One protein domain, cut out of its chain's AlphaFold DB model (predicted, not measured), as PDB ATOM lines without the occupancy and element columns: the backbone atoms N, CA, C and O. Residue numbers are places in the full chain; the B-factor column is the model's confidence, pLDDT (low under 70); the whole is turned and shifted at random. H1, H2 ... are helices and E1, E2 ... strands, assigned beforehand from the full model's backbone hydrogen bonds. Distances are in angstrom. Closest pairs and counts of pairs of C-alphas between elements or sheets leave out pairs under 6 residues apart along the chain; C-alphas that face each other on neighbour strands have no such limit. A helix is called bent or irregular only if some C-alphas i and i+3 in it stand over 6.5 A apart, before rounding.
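AT A GLANCE: This is residues 20 to 126 of the 128 residues of an uncharacterized protein of Pseudoalteromonas luteoviolacea 2ta16 (UniProt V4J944). One seven-stranded sheet folds back on itself into two leaves that face each other with their strands crossed, E5 E4 E3 in one leaf and E2 E6 E7 in the other. The long, sharply bent strand E1 is the hinge, and helix H1 packs along E3 with a smaller contact to E7. The printed part has 107 residues, with the named elements in the order E1 E2 E3 E4 E5 H1 E6 E7; the sheet runs E5 E4 E3 E1 E2 E6 E7, antiparallel throughout, and the class is mostly strand. The whole is compact, with a radius of gyration of the C-alphas of 13.6 A and spans of 40 by 35 by 22 A.

HOW THE PARTS SIT: E1, residues 20 to 33, bends by 96 degrees at residue 24. It forms a hairpin with E2, residues 38 to 46, at 147 degrees between directions; N 28 and O 43 are 2.8 A apart, within hydrogen-bond range. E3, residues 51 to 59, is antiparallel to E1, with N 21 and O 56 at 2.8 A. E3, E4, residues 62 to 68, and E5, residues 74 to 80, form a meander, each strand the antiparallel neighbour of the one before; N 55 and O 66 are 2.8 A apart, N 65 and O 77 2.9 A. H1, residues 88 to 100, is on the sheet at a height of 8.0 A. It is only just over E3, with 3 of its C-alphas falling on that strand, and runs along it at 19 degrees on the local plane. Their closest C-alphas, of Val 58 and Val 95, are 6.3 A apart. In H1 every O i to N i+4 pair is within hydrogen-bond range. E6, residues 106 to 112, is antiparallel to E2 at 162 degrees, with N 42 and O 109 at 2.8 A. E7, residues 120 to 125, forms a hairpin with E6, with N 108 and O 123 at 2.8 A. Across the folded sheet, the closest C-alphas of the edge strands E5 and E7, of Cys 77 and Cys 120, are 6.4 A apart. E4 and E7 are apart.

IN THESE COORDINATES: E1 begins at C-alpha 20, (106.949, 95.243, 103.927), and measures 30.9 A. E2 measures 25.3 A, E3 27.3 A, E4 19.8 A and E5 19.5 A. H1 measures 18.4 A from C-alpha 88, (102.978, 113.283, 106.256). E6 measures 20.3 A; E7 measures 15.5 A and ends at C-alpha 125, (115.399, 102.455, 88.600).

THE WHOLE: The C-alphas farthest apart, of Asn 71 and Asp 86, are 41.0 A apart. The sheet is twisted and curled like part of a barrel. The printed part has no cut and no long link. Mean pLDDT of the printed part is 80.3; residues 49 to 50, 82 to 93 and 126 are under 70.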
ATOM      1  N   ASN A  20     105.937  96.251 103.668       71.94
ATOM      2  CA  ASN A  20     106.949  95.243 103.927       71.94
ATOM      3  C   ASN A  20     107.223  94.514 102.624       71.94
ATOM      4  O   ASN A  20     106.324  93.893 102.061       71.94
ATOM      5  N   LEU A  21     108.467  94.575 102.176       74.50
ATOM      6  CA  LEU A  21     108.960  93.822 101.043       74.50
ATOM      7  C   LEU A  21     110.110  92.945 101.528       74.50
ATOM      8  O   LEU A  21     111.039  93.422 102.179       74.50
ATOM      9  N   ALA A  22     110.035  91.653 101.234       78.19
ATOM     10  CA  ALA A  22     111.117  90.706 101.450       78.19
ATOM     11  C   ALA A  22     111.167  89.773 100.242       78.19
ATOM     12  O   ALA A  22     110.148  89.200  99.861       78.19
ATOM     13  N   SER A  23     112.333  89.657  99.619       81.12
ATOM     14  CA  SER A  23     112.500  88.895  98.381       81.12
ATOM     15  C   SER A  23     113.916  88.342  98.261       81.12
ATOM     16  O   SER A  23     114.871  88.910  98.803       81.12
ATOM     17  N   ALA A  24     114.052  87.234  97.530       83.25
ATOM     18  CA  ALA A  24     115.332  86.897  96.924       83.25
ATOM     19  C   ALA A  24     115.691  88.006  95.928       83.25
ATOM     20  O   ALA A  24     114.803  88.577  95.301       83.25
ATOM     21  N   ALA A  25     116.967  88.341  95.800       86.50
ATOM     22  CA  ALA A  25     117.391  89.385  94.882       86.50
ATOM     23  C   ALA A  25     118.827  89.159  94.426       86.50
ATOM     24  O   ALA A  25     119.630  88.543  95.131       86.50
ATOM     25  N   GLU A  26     119.156  89.708  93.268       89.12
ATOM     26  CA  GLU A  26     120.534  89.954  92.884       89.12
ATOM     27  C   GLU A  26     120.947  91.252  93.558       89.12
ATOM     28  O   GLU A  26     120.316  92.288  93.359       89.12
ATOM     29  N   VAL A  27     121.970  91.188  94.403       88.75
ATOM     30  CA  VAL A  27     122.421  92.338  95.184       88.75
ATOM     31  C   VAL A  27     123.897  92.566  94.909       88.75
ATOM     32  O   VAL A  27     124.714  91.671  95.109       88.75
ATOM     33  N   THR A  28     124.240  93.785  94.512       90.94
ATOM     34  CA  THR A  28     125.618  94.259  94.398       90.94
ATOM     35  C   THR A  28     125.846  95.360  95.419       90.94
ATOM     36  O   THR A  28     125.178  96.391  95.397       90.94
ATOM     37  N   ILE A  29     126.804  95.150  96.323       91.12
ATOM     38  CA  ILE A  29     127.190  96.151  97.321       91.12
ATOM     39  C   ILE A  29     128.526  96.757  96.912       91.12
ATOM     40  O   ILE A  29     129.517  96.048  96.715       91.12
ATOM     41  N   SER A  30     128.594  98.075  96.839       92.19
ATOM     42  CA  SER A  30     129.821  98.808  96.542       92.19
ATOM     43  C   SER A  30     130.019  99.963  97.515       92.19
ATOM     44  O   SER A  30     129.100 100.380  98.218       92.19
ATOM     45  N   GLU A  31     131.255 100.439  97.585       91.50
ATOM     46  CA  GLU A  31     131.635 101.610  98.362       91.50
ATOM     47  C   GLU A  31     132.198 102.651  97.398       91.50
ATOM     48  O   GLU A  31     133.069 102.346  96.582       91.50
ATOM     49  N   GLN A  32     131.710 103.881  97.501       89.62
ATOM     50  CA  GLN A  32     132.194 105.022  96.741       89.62
ATOM     51  C   GLN A  32     132.835 106.026  97.695       89.62
ATOM     52  O   GLN A  32     132.171 106.594  98.560       89.62
ATOM     53  N   ASN A  33     134.138 106.250  97.544       88.62
ATOM     54  CA  ASN A  33     134.892 107.183  98.371       88.62
ATOM     55  C   ASN A  33     135.158 108.486  97.601       88.62
ATOM     56  O   ASN A  33     135.870 108.485  96.599       88.62
ATOM     57  N   TYR A  34     134.607 109.594  98.098       84.81
ATOM     58  CA  TYR A  34     134.761 110.948  97.555       84.81
ATOM     59  C   TYR A  34     135.774 111.793  98.352       84.81
ATOM     60  O   TYR A  34     135.730 113.023  98.348       84.81
ATOM     61  N   GLY A  35     136.690 111.146  99.074       84.19
ATOM     62  CA  GLY A  35     137.735 111.774  99.880       84.19
ATOM     63  C   GLY A  35     137.245 112.187 101.265       84.19
ATOM     64  O   GLY A  35     137.707 111.647 102.266       84.19
ATOM     65  N   SER A  36     136.308 113.135 101.339       83.75
ATOM     66  CA  SER A  36     135.728 113.599 102.612       83.75
ATOM     67  C   SER A  36     134.502 112.798 103.054       83.75
ATOM     68  O   SER A  36     134.080 112.899 104.206       83.75
ATOM     69  N   VAL A  37     133.920 112.018 102.140       85.31
ATOM     70  CA  VAL A  37     132.673 111.283 102.345       85.31
ATOM     71  C   VAL A  37     132.767 109.911 101.685       85.31
ATOM     72  O   VAL A  37     133.124 109.803 100.513       85.31
ATOM     73  N   THR A  38     132.389 108.873 102.428       89.56
ATOM     74  CA  THR A  38     132.207 107.516 101.906       89.56
ATOM     75  C   THR A  38     130.718 107.218 101.791       89.56
ATOM     76  O   THR A  38     129.983 107.369 102.768       89.56
ATOM     77  N   ILE A  39     130.274 106.788 100.613       89.88
ATOM     78  CA  ILE A  39     128.902 106.368 100.334       89.88
ATOM     79  C   ILE A  39     128.885 104.857 100.117       89.88
ATOM     80  O   ILE A  39     129.569 104.338  99.238       89.88
ATOM     81  N   ASP A  40     128.078 104.161 100.903       91.06
ATOM     82  CA  ASP A  40     127.730 102.767 100.674       91.06
ATOM     83  C   ASP A  40     126.555 102.701  99.703       91.06
ATOM     84  O   ASP A  40     125.552 103.395  99.888       91.06
ATOM     85  N   VAL A  41     126.679 101.864  98.675       90.31
ATOM     86  CA  VAL A  41     125.666 101.690  97.633       90.31
ATOM     87  C   VAL A  41     125.257 100.224  97.563       90.31
ATOM     88  O   VAL A  41     126.110  99.345  97.441       90.31
ATOM     89  N   ALA A  42     123.953  99.966  97.606       89.94
ATOM     90  CA  ALA A  42     123.361  98.672  97.301       89.94
ATOM     91  C   ALA A  42     122.497  98.787  96.043       89.94
ATOM     92  O   ALA A  42     121.513  99.524  96.022       89.94
ATOM     93  N   GLU A  43     122.861  98.042  95.007       89.75
ATOM     94  CA  GLU A  43     122.053  97.856  93.805       89.75
ATOM     95  C   GLU A  43     121.366  96.498  93.894       89.75
ATOM     96  O   GLU A  43     122.021  95.477  94.097       89.75
ATOM     97  N   VAL A  44     120.042  96.499  93.800       86.81
ATOM     98  CA  VAL A  44     119.188  95.339  94.045       86.81
ATOM     99  C   VAL A  44     118.306  95.116  92.828       86.81
ATOM    100  O   VAL A  44     117.607  96.036  92.417       86.81
ATOM    101  N   VAL A  45     118.283  93.903  92.289       87.81
ATOM    102  CA  VAL A  45     117.287  93.474  91.300       87.81
ATOM    103  C   VAL A  45     116.344  92.481  91.969       87.81
ATOM    104  O   VAL A  45     116.739  91.374  92.347       87.81
ATOM    105  N   VAL A  46     115.099  92.903  92.179       84.06
ATOM    106  CA  VAL A  46     114.123  92.195  93.017       84.06
ATOM    107  C   VAL A  46     113.637  90.920  92.341       84.06
ATOM    108  O   VAL A  46     113.266  90.925  91.172       84.06
ATOM    109  N   ASN A  47     113.621  89.821  93.094       79.12
ATOM    110  CA  ASN A  47     113.240  88.479  92.644       79.12
ATOM    111  C   ASN A  47     114.045  87.950  91.438       79.12
ATOM    112  O   ASN A  47     113.688  86.945  90.831       79.12
ATOM    113  N   HIS A  48     115.172  88.591  91.116       70.25
ATOM    114  CA  HIS A  48     116.118  88.118  90.116       70.25
ATOM    115  C   HIS A  48     117.155  87.255  90.837       70.25
ATOM    116  O   HIS A  48     118.038  87.752  91.525       70.25
ATOM    117  N   SER A  49     116.974  85.941  90.813       64.31
ATOM    118  CA  SER A  49     117.769  84.999  91.608       64.31
ATOM    119  C   SER A  49     119.283  85.074  91.322       64.31
ATOM    120  O   SER A  49     119.763  84.422  90.396       64.31
ATOM    121  N   GLN A  50     120.044  85.731  92.205       62.53
ATOM    122  CA  GLN A  50     121.489  85.532  92.403       62.53
ATOM    123  C   GLN A  50     121.841  85.589  93.901       62.53
ATOM    124  O   GLN A  50     122.358  86.586  94.388       62.53
ATOM    125  N   SER A  51     121.522  84.524  94.647       73.69
ATOM    126  CA  SER A  51     122.024  84.204  96.007       73.69
ATOM    127  C   SER A  51     121.924  85.275  97.116       73.69
ATOM    128  O   SER A  51     122.405  85.032  98.223       73.69
ATOM    129  N   GLY A  52     121.316  86.431  96.859       83.75
ATOM    130  CA  GLY A  52     121.178  87.543  97.785       83.75
ATOM    131  C   GLY A  52     119.772  87.658  98.363       83.75
ATOM    132  O   GLY A  52     118.819  87.000  97.933       83.75
ATOM    133  N   THR A  53     119.636  88.519  99.366       88.75
ATOM    134  CA  THR A  53     118.347  88.818 100.000       88.75
ATOM    135  C   THR A  53     118.147  90.315 100.091       88.75
ATOM    136  O   THR A  53     119.082  91.059 100.383       88.75
ATOM    137  N   PHE A  54     116.917  90.755  99.867       89.31
ATOM    138  CA  PHE A  54     116.524  92.142 100.036       89.31
ATOM    139  C   PHE A  54     115.285  92.234 100.914       89.31
ATOM    140  O   PHE A  54     114.306  91.512 100.706       89.31
ATOM    141  N   SER A  55     115.327  93.139 101.889       88.81
ATOM    142  CA  SER A  55     114.199  93.479 102.738       88.81
ATOM    143  C   SER A  55     114.090  94.985 102.930       88.81
ATOM    144  O   SER A  55     115.066  95.652 103.269       88.81
ATOM    145  N   MET A  56     112.881  95.504 102.763       87.06
ATOM    146  CA  MET A  56     112.513  96.878 103.063       87.06
ATOM    147  C   MET A  56     111.251  96.879 103.923       87.06
ATOM    148  O   MET A  56     110.245  96.270 103.567       87.06
ATOM    149  N   ASN A  57     111.305  97.574 105.051       85.19
ATOM    150  CA  ASN A  57     110.180  97.790 105.948       85.19
ATOM    151  C   ASN A  57     110.021  99.293 106.170       85.19
ATOM    152  O   ASN A  57     110.951  99.962 106.625       85.19
ATOM    153  N   VAL A  58     108.843  99.800 105.828       80.94
ATOM    154  CA  VAL A  58     108.437 101.188 106.016       80.94
ATOM    155  C   VAL A  58     107.285 101.214 107.006       80.94
ATOM    156  O   VAL A  58     106.300 100.500 106.835       80.94
ATOM    157  N   SER A  59     107.379 102.072 108.012       78.19
ATOM    158  CA  SER A  59     106.308 102.372 108.958       78.19
ATOM    159  C   SER A  59     106.296 103.863 109.279       78.19
ATOM    160  O   SER A  59     107.227 104.586 108.923       78.19
ATOM    161  N   ALA A  60     105.274 104.310 110.012       70.25
ATOM    162  CA  ALA A  60     105.083 105.716 110.352       70.25
ATOM    163  C   ALA A  60     106.307 106.392 110.991       70.25
ATOM    164  O   ALA A  60     106.443 107.583 110.834       70.25
ATOM    165  N   ASN A  61     107.219 105.681 111.660       73.75
ATOM    166  CA  ASN A  61     108.400 106.310 112.269       73.75
ATOM    167  C   ASN A  61     109.721 105.637 111.888       73.75
ATOM    168  O   ASN A  61     110.776 106.060 112.358       73.75
ATOM    169  N   HIS A  62     109.693 104.586 111.071       81.25
ATOM    170  CA  HIS A  62     110.877 103.771 110.816       81.25
ATOM    171  C   HIS A  62     110.966 103.354 109.355       81.25
ATOM    172  O   HIS A  62     109.989 102.871 108.784       81.25
ATOM    173  N   LEU A  63     112.170 103.473 108.798       83.75
ATOM    174  CA  LEU A  63     112.588 102.797 107.578       83.75
ATOM    175  C   LEU A  63     113.732 101.860 107.943       83.75
ATOM    176  O   LEU A  63     114.740 102.285 108.508       83.75
ATOM    177  N   SER A  64     113.570 100.594 107.596       87.50
ATOM    178  CA  SER A  64     114.603  99.575 107.704       87.50
ATOM    179  C   SER A  64     114.824  98.976 106.330       87.50
ATOM    180  O   SER A  64     113.892  98.443 105.729       87.50
ATOM    181  N   ILE A  65     116.054  99.054 105.836       89.06
ATOM    182  CA  ILE A  65     116.467  98.433 104.583       89.06
ATOM    183  C   ILE A  65     117.653  97.537 104.878       89.06
ATOM    184  O   ILE A  65     118.657  97.973 105.441       89.06
ATOM    185  N   THR A  66     117.540  96.278 104.482       91.50
ATOM    186  CA  THR A  66     118.621  95.304 104.547       91.50
ATOM    187  C   THR A  66     118.785  94.670 103.178       91.50
ATOM    188  O   THR A  66     117.821  94.174 102.602       91.50
ATOM    189  N   ALA A  67     120.008  94.667 102.663       91.31
ATOM    190  CA  ALA A  67     120.370  93.928 101.464       91.31
ATOM    191  C   ALA A  67     121.603  93.074 101.768       91.31
ATOM    192  O   ALA A  67     122.530  93.540 102.430       91.31
ATOM    193  N   THR A  68     121.610  91.828 101.316       92.19
ATOM    194  CA  THR A  68     122.748  90.916 101.458       92.19
ATOM    195  C   THR A  68     123.122  90.399 100.082       92.19
ATOM    196  O   THR A  68     122.248  89.879  99.389       92.19
ATOM    197  N   ASP A  69     124.387  90.550  99.691       90.38
ATOM    198  CA  ASP A  69     124.898  89.994  98.436       90.38
ATOM    199  C   ASP A  69     125.194  88.493  98.535       90.38
ATOM    200  O   ASP A  69     125.159  87.889  99.610       90.38
ATOM    201  N   SER A  70     125.494  87.879  97.392       87.00
ATOM    202  CA  SER A  70     125.808  86.450  97.286       87.00
ATOM    203  C   SER A  70     127.075  86.030  98.045       87.00
ATOM    204  O   SER A  70     127.239  84.850  98.350       87.00
ATOM    205  N   ASN A  71     127.947  86.983  98.385       88.81
ATOM    206  CA  ASN A  71     129.156  86.766  99.176       88.81
ATOM    207  C   ASN A  71     128.910  86.957 100.685       88.81
ATOM    208  O   ASN A  71     129.846  86.875 101.480       88.81
ATOM    209  N   GLY A  72     127.667  87.233 101.093       87.31
ATOM    210  CA  GLY A  72     127.284  87.467 102.482       87.31
ATOM    211  C   GLY A  72     127.607  88.871 102.997       87.31
ATOM    212  O   GLY A  72     127.456  89.123 104.195       87.31
ATOM    213  N   ARG A  73     128.032  89.804 102.134       91.19
ATOM    214  CA  ARG A  73     128.203  91.207 102.531       91.19
ATOM    215  C   ARG A  73     126.832  91.807 102.769       91.19
ATOM    216  O   ARG A  73     125.888  91.533 102.035       91.19
ATOM    217  N   GLN A  74     126.732  92.640 103.796       91.25
ATOM    218  CA  GLN A  74     125.468  93.227 104.214       91.25
ATOM    219  C   GLN A  74     125.505  94.739 104.068       91.25
ATOM    220  O   GLN A  74     126.422  95.402 104.546       91.25
ATOM    221  N   PHE A  75     124.457  95.269 103.456       91.25
ATOM    222  CA  PHE A  75     124.097  96.669 103.482       91.25
ATOM    223  C   PHE A  75     122.910  96.829 104.423       91.25
ATOM    224  O   PHE A  75     121.916  96.105 104.323       91.25
ATOM    225  N   ARG A  76     123.015  97.778 105.350       90.88
ATOM    226  CA  ARG A  76     121.943  98.085 106.289       90.88
ATOM    227  C   ARG A  76     121.779  99.584 106.396       90.88
ATOM    228  O   ARG A  76     122.739 100.293 106.679       90.88
ATOM    229  N   CYS A  77     120.549 100.023 106.220       87.38
ATOM    230  CA  CYS A  77     120.129 101.389 106.429       87.38
ATOM    231  C   CYS A  77     118.975 101.378 107.432       87.38
ATOM    232  O   CYS A  77     117.965 100.704 107.215       87.38
ATOM    233  N   PHE A  78     119.118 102.153 108.504       86.56
ATOM    234  CA  PHE A  78     118.056 102.359 109.475       86.56
ATOM    235  C   PHE A  78     117.846 103.848 109.679       86.56
ATOM    236  O   PHE A  78     118.763 104.574 110.057       86.56
ATOM    237  N   MET A  79     116.620 104.295 109.460       81.25
ATOM    238  CA  MET A  79     116.214 105.652 109.779       81.25
ATOM    239  C   MET A  79     115.074 105.595 110.791       81.25
ATOM    240  O   MET A  79     114.093 104.871 110.607       81.25
ATOM    241  N   SER A  80     115.223 106.371 111.858       76.69
ATOM    242  CA  SER A  80     114.184 106.620 112.857       76.69
ATOM    243  C   SER A  80     113.658 108.038 112.664       76.69
ATOM    244  O   SER A  80     114.429 108.928 112.314       76.69
ATOM    245  N   ASN A  81     112.367 108.244 112.908       70.88
ATOM    246  CA  ASN A  81     111.644 109.487 112.620       70.88
ATOM    247  C   ASN A  81     111.650 109.848 111.126       70.88
ATOM    248  O   ASN A  81     111.762 111.012 110.763       70.88
ATOM    249  N   VAL A  82     111.545 108.835 110.255       63.50
ATOM    250  CA  VAL A  82     111.420 109.017 108.788       63.50
ATOM    251  C   VAL A  82     110.218 109.873 108.426       63.50
ATOM    252  O   VAL A  82     110.218 110.554 107.406       63.50
ATOM    253  N   VAL A  83     109.206 109.823 109.283       54.62
ATOM    254  CA  VAL A  83     108.049 110.687 109.241       54.62
ATOM    255  C   VAL A  83     107.955 111.301 110.614       54.62
ATOM    256  O   VAL A  83     107.880 110.615 111.635       54.62
ATOM    257  N   THR A  84     107.983 112.609 110.634       54.41
ATOM    258  CA  THR A  84     107.474 113.384 111.744       54.41
ATOM    259  C   THR A  84     106.050 113.799 111.355       54.41
ATOM    260  O   THR A  84     105.734 113.928 110.174       54.41
ATOM    261  N   TYR A  85     105.123 113.906 112.314       49.31
ATOM    262  CA  TYR A  85     103.703 114.182 112.016       49.31
ATOM    263  C   TYR A  85     103.468 115.498 111.240       49.31
ATOM    264  O   TYR A  85     102.380 115.712 110.713       49.31
ATOM    265  N   ASP A  86     104.471 116.371 111.178       54.28
ATOM    266  CA  ASP A  86     104.540 117.596 110.381       54.28
ATOM    267  C   ASP A  86     104.939 117.377 108.904       54.28
ATOM    268  O   ASP A  86     104.723 118.278 108.098       54.28
ATOM    269  N   GLU A  87     105.427 116.192 108.514       63.28
ATOM    270  CA  GLU A  87     105.789 115.838 107.129       63.28
ATOM    271  C   GLU A  87     105.081 114.556 106.611       63.28
ATOM    272  O   GLU A  87     105.734 113.612 106.147       63.28
ATOM    273  N   PRO A  88     103.734 114.482 106.648       58.38
ATOM    274  CA  PRO A  88     102.978 113.283 106.256       58.38
ATOM    275  C   PRO A  88     103.193 112.860 104.791       58.38
ATOM    276  O   PRO A  88     103.165 111.665 104.485       58.38
ATOM    277  N   ASP A  89     103.492 113.808 103.900       64.75
ATOM    278  CA  ASP A  89     103.779 113.554 102.481       64.75
ATOM    279  C   ASP A  89     105.018 112.665 102.282       64.75
ATOM    280  O   ASP A  89     105.125 111.947 101.285       64.75
ATOM    281  N   THR A  90     105.973 112.708 103.216       67.69
ATOM    282  CA  THR A  90     107.191 111.892 103.157       67.69
ATOM    283  C   THR A  90     106.865 110.420 103.410       67.69
ATOM    284  O   THR A  90     107.368 109.560 102.683       67.69
ATOM    285  N   LEU A  91     105.963 110.108 104.354       69.81
ATOM    286  CA  LEU A  91     105.505 108.730 104.581       69.81
ATOM    287  C   LEU A  91     104.819 108.170 103.349       69.81
ATOM    288  O   LEU A  91     105.146 107.071 102.912       69.81
ATOM    289  N   GLU A  92     103.872 108.926 102.795       69.44
ATOM    290  CA  GLU A  92     103.106 108.498 101.633       69.44
ATOM    291  C   GLU A  92     104.035 108.223 100.448       69.44
ATOM    292  O   GLU A  92     103.941 107.166  99.830       69.44
ATOM    293  N   LYS A  93     105.011 109.102 100.184       69.62
ATOM    294  CA  LYS A  93     106.012 108.898  99.123       69.62
ATOM    295  C   LYS A  93     106.855 107.644  99.342       69.62
ATOM    296  O   LYS A  93     107.011 106.860  98.410       69.62
ATOM    297  N   VAL A  94     107.394 107.435 100.545       70.00
ATOM    298  CA  VAL A  94     108.254 106.271 100.829       70.00
ATOM    299  C   VAL A  94     107.445 104.973 100.795       70.00
ATOM    300  O   VAL A  94     107.907 103.982 100.234       70.00
ATOM    301  N   VAL A  95     106.219 104.978 101.325       72.50
ATOM    302  CA  VAL A  95     105.312 103.828 101.244       72.50
ATOM    303  C   VAL A  95     104.913 103.543  99.798       72.50
ATOM    304  O   VAL A  95     104.910 102.380  99.411       72.50
ATOM    305  N   ASN A  96     104.636 104.569  98.991       73.12
ATOM    306  CA  ASN A  96     104.317 104.414  97.572       73.12
ATOM    307  C   ASN A  96     105.500 103.859  96.773       73.12
ATOM    308  O   ASN A  96     105.304 103.021  95.903       73.12
ATOM    309  N   ILE A  97     106.734 104.278  97.077       70.25
ATOM    310  CA  ILE A  97     107.932 103.678  96.473       70.25
ATOM    311  C   ILE A  97     108.025 102.205  96.870       70.25
ATOM    312  O   ILE A  97     108.153 101.355  95.997       70.25
ATOM    313  N   ALA A  98     107.920 101.894  98.164       74.81
ATOM    314  CA  ALA A  98     108.032 100.526  98.660       74.81
ATOM    315  C   ALA A  98     106.946  99.596  98.097       74.81
ATOM    316  O   ALA A  98     107.240  98.454  97.756       74.81
ATOM    317  N   SER A  99     105.709 100.082  97.971       73.62
ATOM    318  CA  SER A  99     104.588  99.326  97.403       73.62
ATOM    319  C   SER A  99     104.647  99.209  95.879       73.62
ATOM    320  O   SER A  99     104.080  98.273  95.323       73.62
ATOM    321  N   ALA A 100     105.340 100.127  95.201       74.12
ATOM    322  CA  ALA A 100     105.549 100.077  93.760       74.12
ATOM    323  C   ALA A 100     106.718  99.173  93.343       74.12
ATOM    324  O   ALA A 100     106.848  98.898  92.150       74.12
ATOM    325  N   ILE A 101     107.582  98.733  94.265       77.88
ATOM    326  CA  ILE A 101     108.647  97.772  93.959       77.88
ATOM    327  C   ILE A 101     108.029  96.381  93.771       77.88
ATOM    328  O   ILE A 101     107.360  95.844  94.649       77.88
ATOM    329  N   SER A 102     108.282  95.807  92.608       78.25
ATOM    330  CA  SER A 102     107.794  94.532  92.105       78.25
ATOM    331  C   SER A 102     108.968  93.661  91.653       78.25
ATOM    332  O   SER A 102     110.115  94.100  91.579       78.25
ATOM    333  N   GLU A 103     108.685  92.399  91.347       79.56
ATOM    334  CA  GLU A 103     109.658  91.502  90.720       79.56
ATOM    335  C   GLU A 103     110.204  92.078  89.404       79.56
ATOM    336  O   GLU A 103     109.457  92.621  88.594       79.56
ATOM    337  N   GLY A 104     111.517  91.952  89.213       79.06
ATOM    338  CA  GLY A 104     112.260  92.490  88.075       79.06
ATOM    339  C   GLY A 104     112.726  93.934  88.257       79.06
ATOM    340  O   GLY A 104     113.605  94.373  87.520       79.06
ATOM    341  N   ASP A 105     112.203  94.667  89.243       85.00
ATOM    342  CA  ASP A 105     112.600  96.056  89.451       85.00
ATOM    343  C   ASP A 105     114.034  96.179  89.967       85.00
ATOM    344  O   ASP A 105     114.475  95.432  90.849       85.00
ATOM    345  N   ARG A 106     114.730  97.203  89.469       86.38
ATOM    346  CA  ARG A 106     116.018  97.633  90.003       86.38
ATOM    347  C   ARG A 106     115.813  98.706  91.065       86.38
ATOM    348  O   ARG A 106     115.117  99.698  90.861       86.38
ATOM    349  N   VAL A 107     116.450  98.532  92.211       86.69
ATOM    350  CA  VAL A 107     116.418  99.467  93.334       86.69
ATOM    351  C   VAL A 107     117.849  99.804  93.708       86.69
ATOM    352  O   VAL A 107     118.649  98.922  94.006       86.69
ATOM    353  N   LYS A 108     118.174 101.092  93.708       89.00
ATOM    354  CA  LYS A 108     119.454 101.612  94.177       89.00
ATOM    355  C   LYS A 108     119.250 102.276  95.531       89.00
ATOM    356  O   LYS A 108     118.396 103.154  95.663       89.00
ATOM    357  N   ILE A 109     120.024 101.862  96.528       88.81
ATOM    358  CA  ILE A 109     120.031 102.466  97.861       88.81
ATOM    359  C   ILE A 109     121.417 103.026  98.147       88.81
ATOM    360  O   ILE A 109     122.411 102.322  97.999       88.81
ATOM    361  N   GLU A 110     121.475 104.278  98.587       89.69
ATOM    362  CA  GLU A 110     122.718 104.969  98.930       89.69
ATOM    363  C   GLU A 110     122.660 105.472 100.375       89.69
ATOM    364  O   GLU A 110     121.650 106.031 100.810       89.69
ATOM    365  N   MET A 111     123.747 105.286 101.124       88.62
ATOM    366  CA  MET A 111     123.883 105.754 102.503       88.62
ATOM    367  C   MET A 111     125.284 106.311 102.736       88.62
ATOM    368  O   MET A 111     126.280 105.670 102.416       88.62
ATOM    369  N   GLN A 112     125.379 107.477 103.372       87.19
ATOM    370  CA  GLN A 112     126.667 107.994 103.821       87.19
ATOM    371  C   GLN A 112     127.167 107.238 105.056       87.19
ATOM    372  O   GLN A 112     126.529 107.241 106.113       87.19
ATOM    373  N   ARG A 113     128.354 106.643 104.949       84.06
ATOM    374  CA  ARG A 113     128.992 105.928 106.050       84.06
ATOM    375  C   ARG A 113     129.449 106.906 107.132       84.06
ATOM    376  O   ARG A 113     130.106 107.905 106.854       84.06
ATOM    377  N   GLY A 114     129.105 106.601 108.382       80.56
ATOM    378  CA  GLY A 114     129.525 107.382 109.552       80.56
ATOM    379  C   GLY A 114     128.794 108.717 109.751       80.56
ATOM    380  O   GLY A 114     129.136 109.444 110.679       80.56
ATOM    381  N   ALA A 115     127.787 109.045 108.932       78.25
ATOM    382  CA  ALA A 115     126.960 110.232 109.138       78.25
ATOM    383  C   ALA A 115     125.857 109.989 110.180       78.25
ATOM    384  O   ALA A 115     125.178 108.960 110.156       78.25
ATOM    385  N   LEU A 116     125.654 110.967 111.068       76.69
ATOM    386  CA  LEU A 116     124.528 111.026 111.998       76.69
ATOM    387  C   LEU A 116     123.798 112.377 111.841       76.69
ATOM    388  O   LEU A 116     124.462 113.414 111.889       76.69
ATOM    389  N   PRO A 117     122.459 112.393 111.677       72.88
ATOM    390  CA  PRO A 117     121.587 111.225 111.517       72.88
ATOM    391  C   PRO A 117     121.852 110.486 110.192       72.88
ATOM    392  O   PRO A 117     122.224 111.105 109.194       72.88
ATOM    393  N   GLN A 118     121.663 109.163 110.187       72.25
ATOM    394  CA  GLN A 118     121.781 108.365 108.964       72.25
ATOM    395  C   GLN A 118     120.682 108.773 107.980       72.25
ATOM    396  O   GLN A 118     119.514 108.873 108.354       72.25
ATOM    397  N   LYS A 119     121.065 109.012 106.724       80.25
ATOM    398  CA  LYS A 119     120.142 109.289 105.621       80.25
ATOM    399  C   LYS A 119     120.313 108.226 104.553       80.25
ATOM    400  O   LYS A 119     121.445 107.902 104.192       80.25
ATOM    401  N   CYS A 120     119.194 107.729 104.049       80.88
ATOM    402  CA  CYS A 120     119.166 106.715 103.013       80.88
ATOM    403  C   CYS A 120     118.362 107.206 101.827       80.88
ATOM    404  O   CYS A 120     117.196 107.576 101.962       80.88
ATOM    405  N   PHE A 121     118.995 107.182 100.667       83.25
ATOM    406  CA  PHE A 121     118.381 107.578  99.415       83.25
ATOM    407  C   PHE A 121     117.986 106.313  98.671       83.25
ATOM    408  O   PHE A 121     118.844 105.524  98.292       83.25
ATOM    409  N   VAL A 122     116.682 106.103  98.516       80.19
ATOM    410  CA  VAL A 122     116.121 104.962  97.790       80.19
ATOM    411  C   VAL A 122     115.641 105.456  96.441       80.19
ATOM    412  O   VAL A 122     114.774 106.326  96.370       80.19
ATOM    413  N   THR A 123     116.170 104.870  95.376       81.50
ATOM    414  CA  THR A 123     115.757 105.162  94.007       81.50
ATOM    415  C   THR A 123     115.305 103.873  93.342       81.50
ATOM    416  O   THR A 123     116.082 102.927  93.223       81.50
ATOM    417  N   LYS A 124     114.051 103.833  92.885       76.88
ATOM    418  CA  LYS A 124     113.590 102.798  91.960       76.88
ATOM    419  C   LYS A 124     114.087 103.165  90.560       76.88
ATOM    420  O   LYS A 124     113.711 104.208  90.033       76.88
ATOM    421  N   VAL A 125     114.938 102.330  89.983       76.19
ATOM    422  CA  VAL A 125     115.399 102.455  88.600       76.19
ATOM    423  C   VAL A 125     114.448 101.621  87.748       76.19
ATOM    424  O   VAL A 125     114.438 100.396  87.827       76.19
ATOM    425  N   LEU A 126     113.581 102.296  86.995       61.00
ATOM    426  CA  LEU A 126     112.734 101.641  86.003       61.00
ATOM    427  C   LEU A 126     113.611 101.345  84.783       61.00
ATOM    428  O   LEU A 126     114.083 102.284  84.140       61.00
TER     429      LEU A 126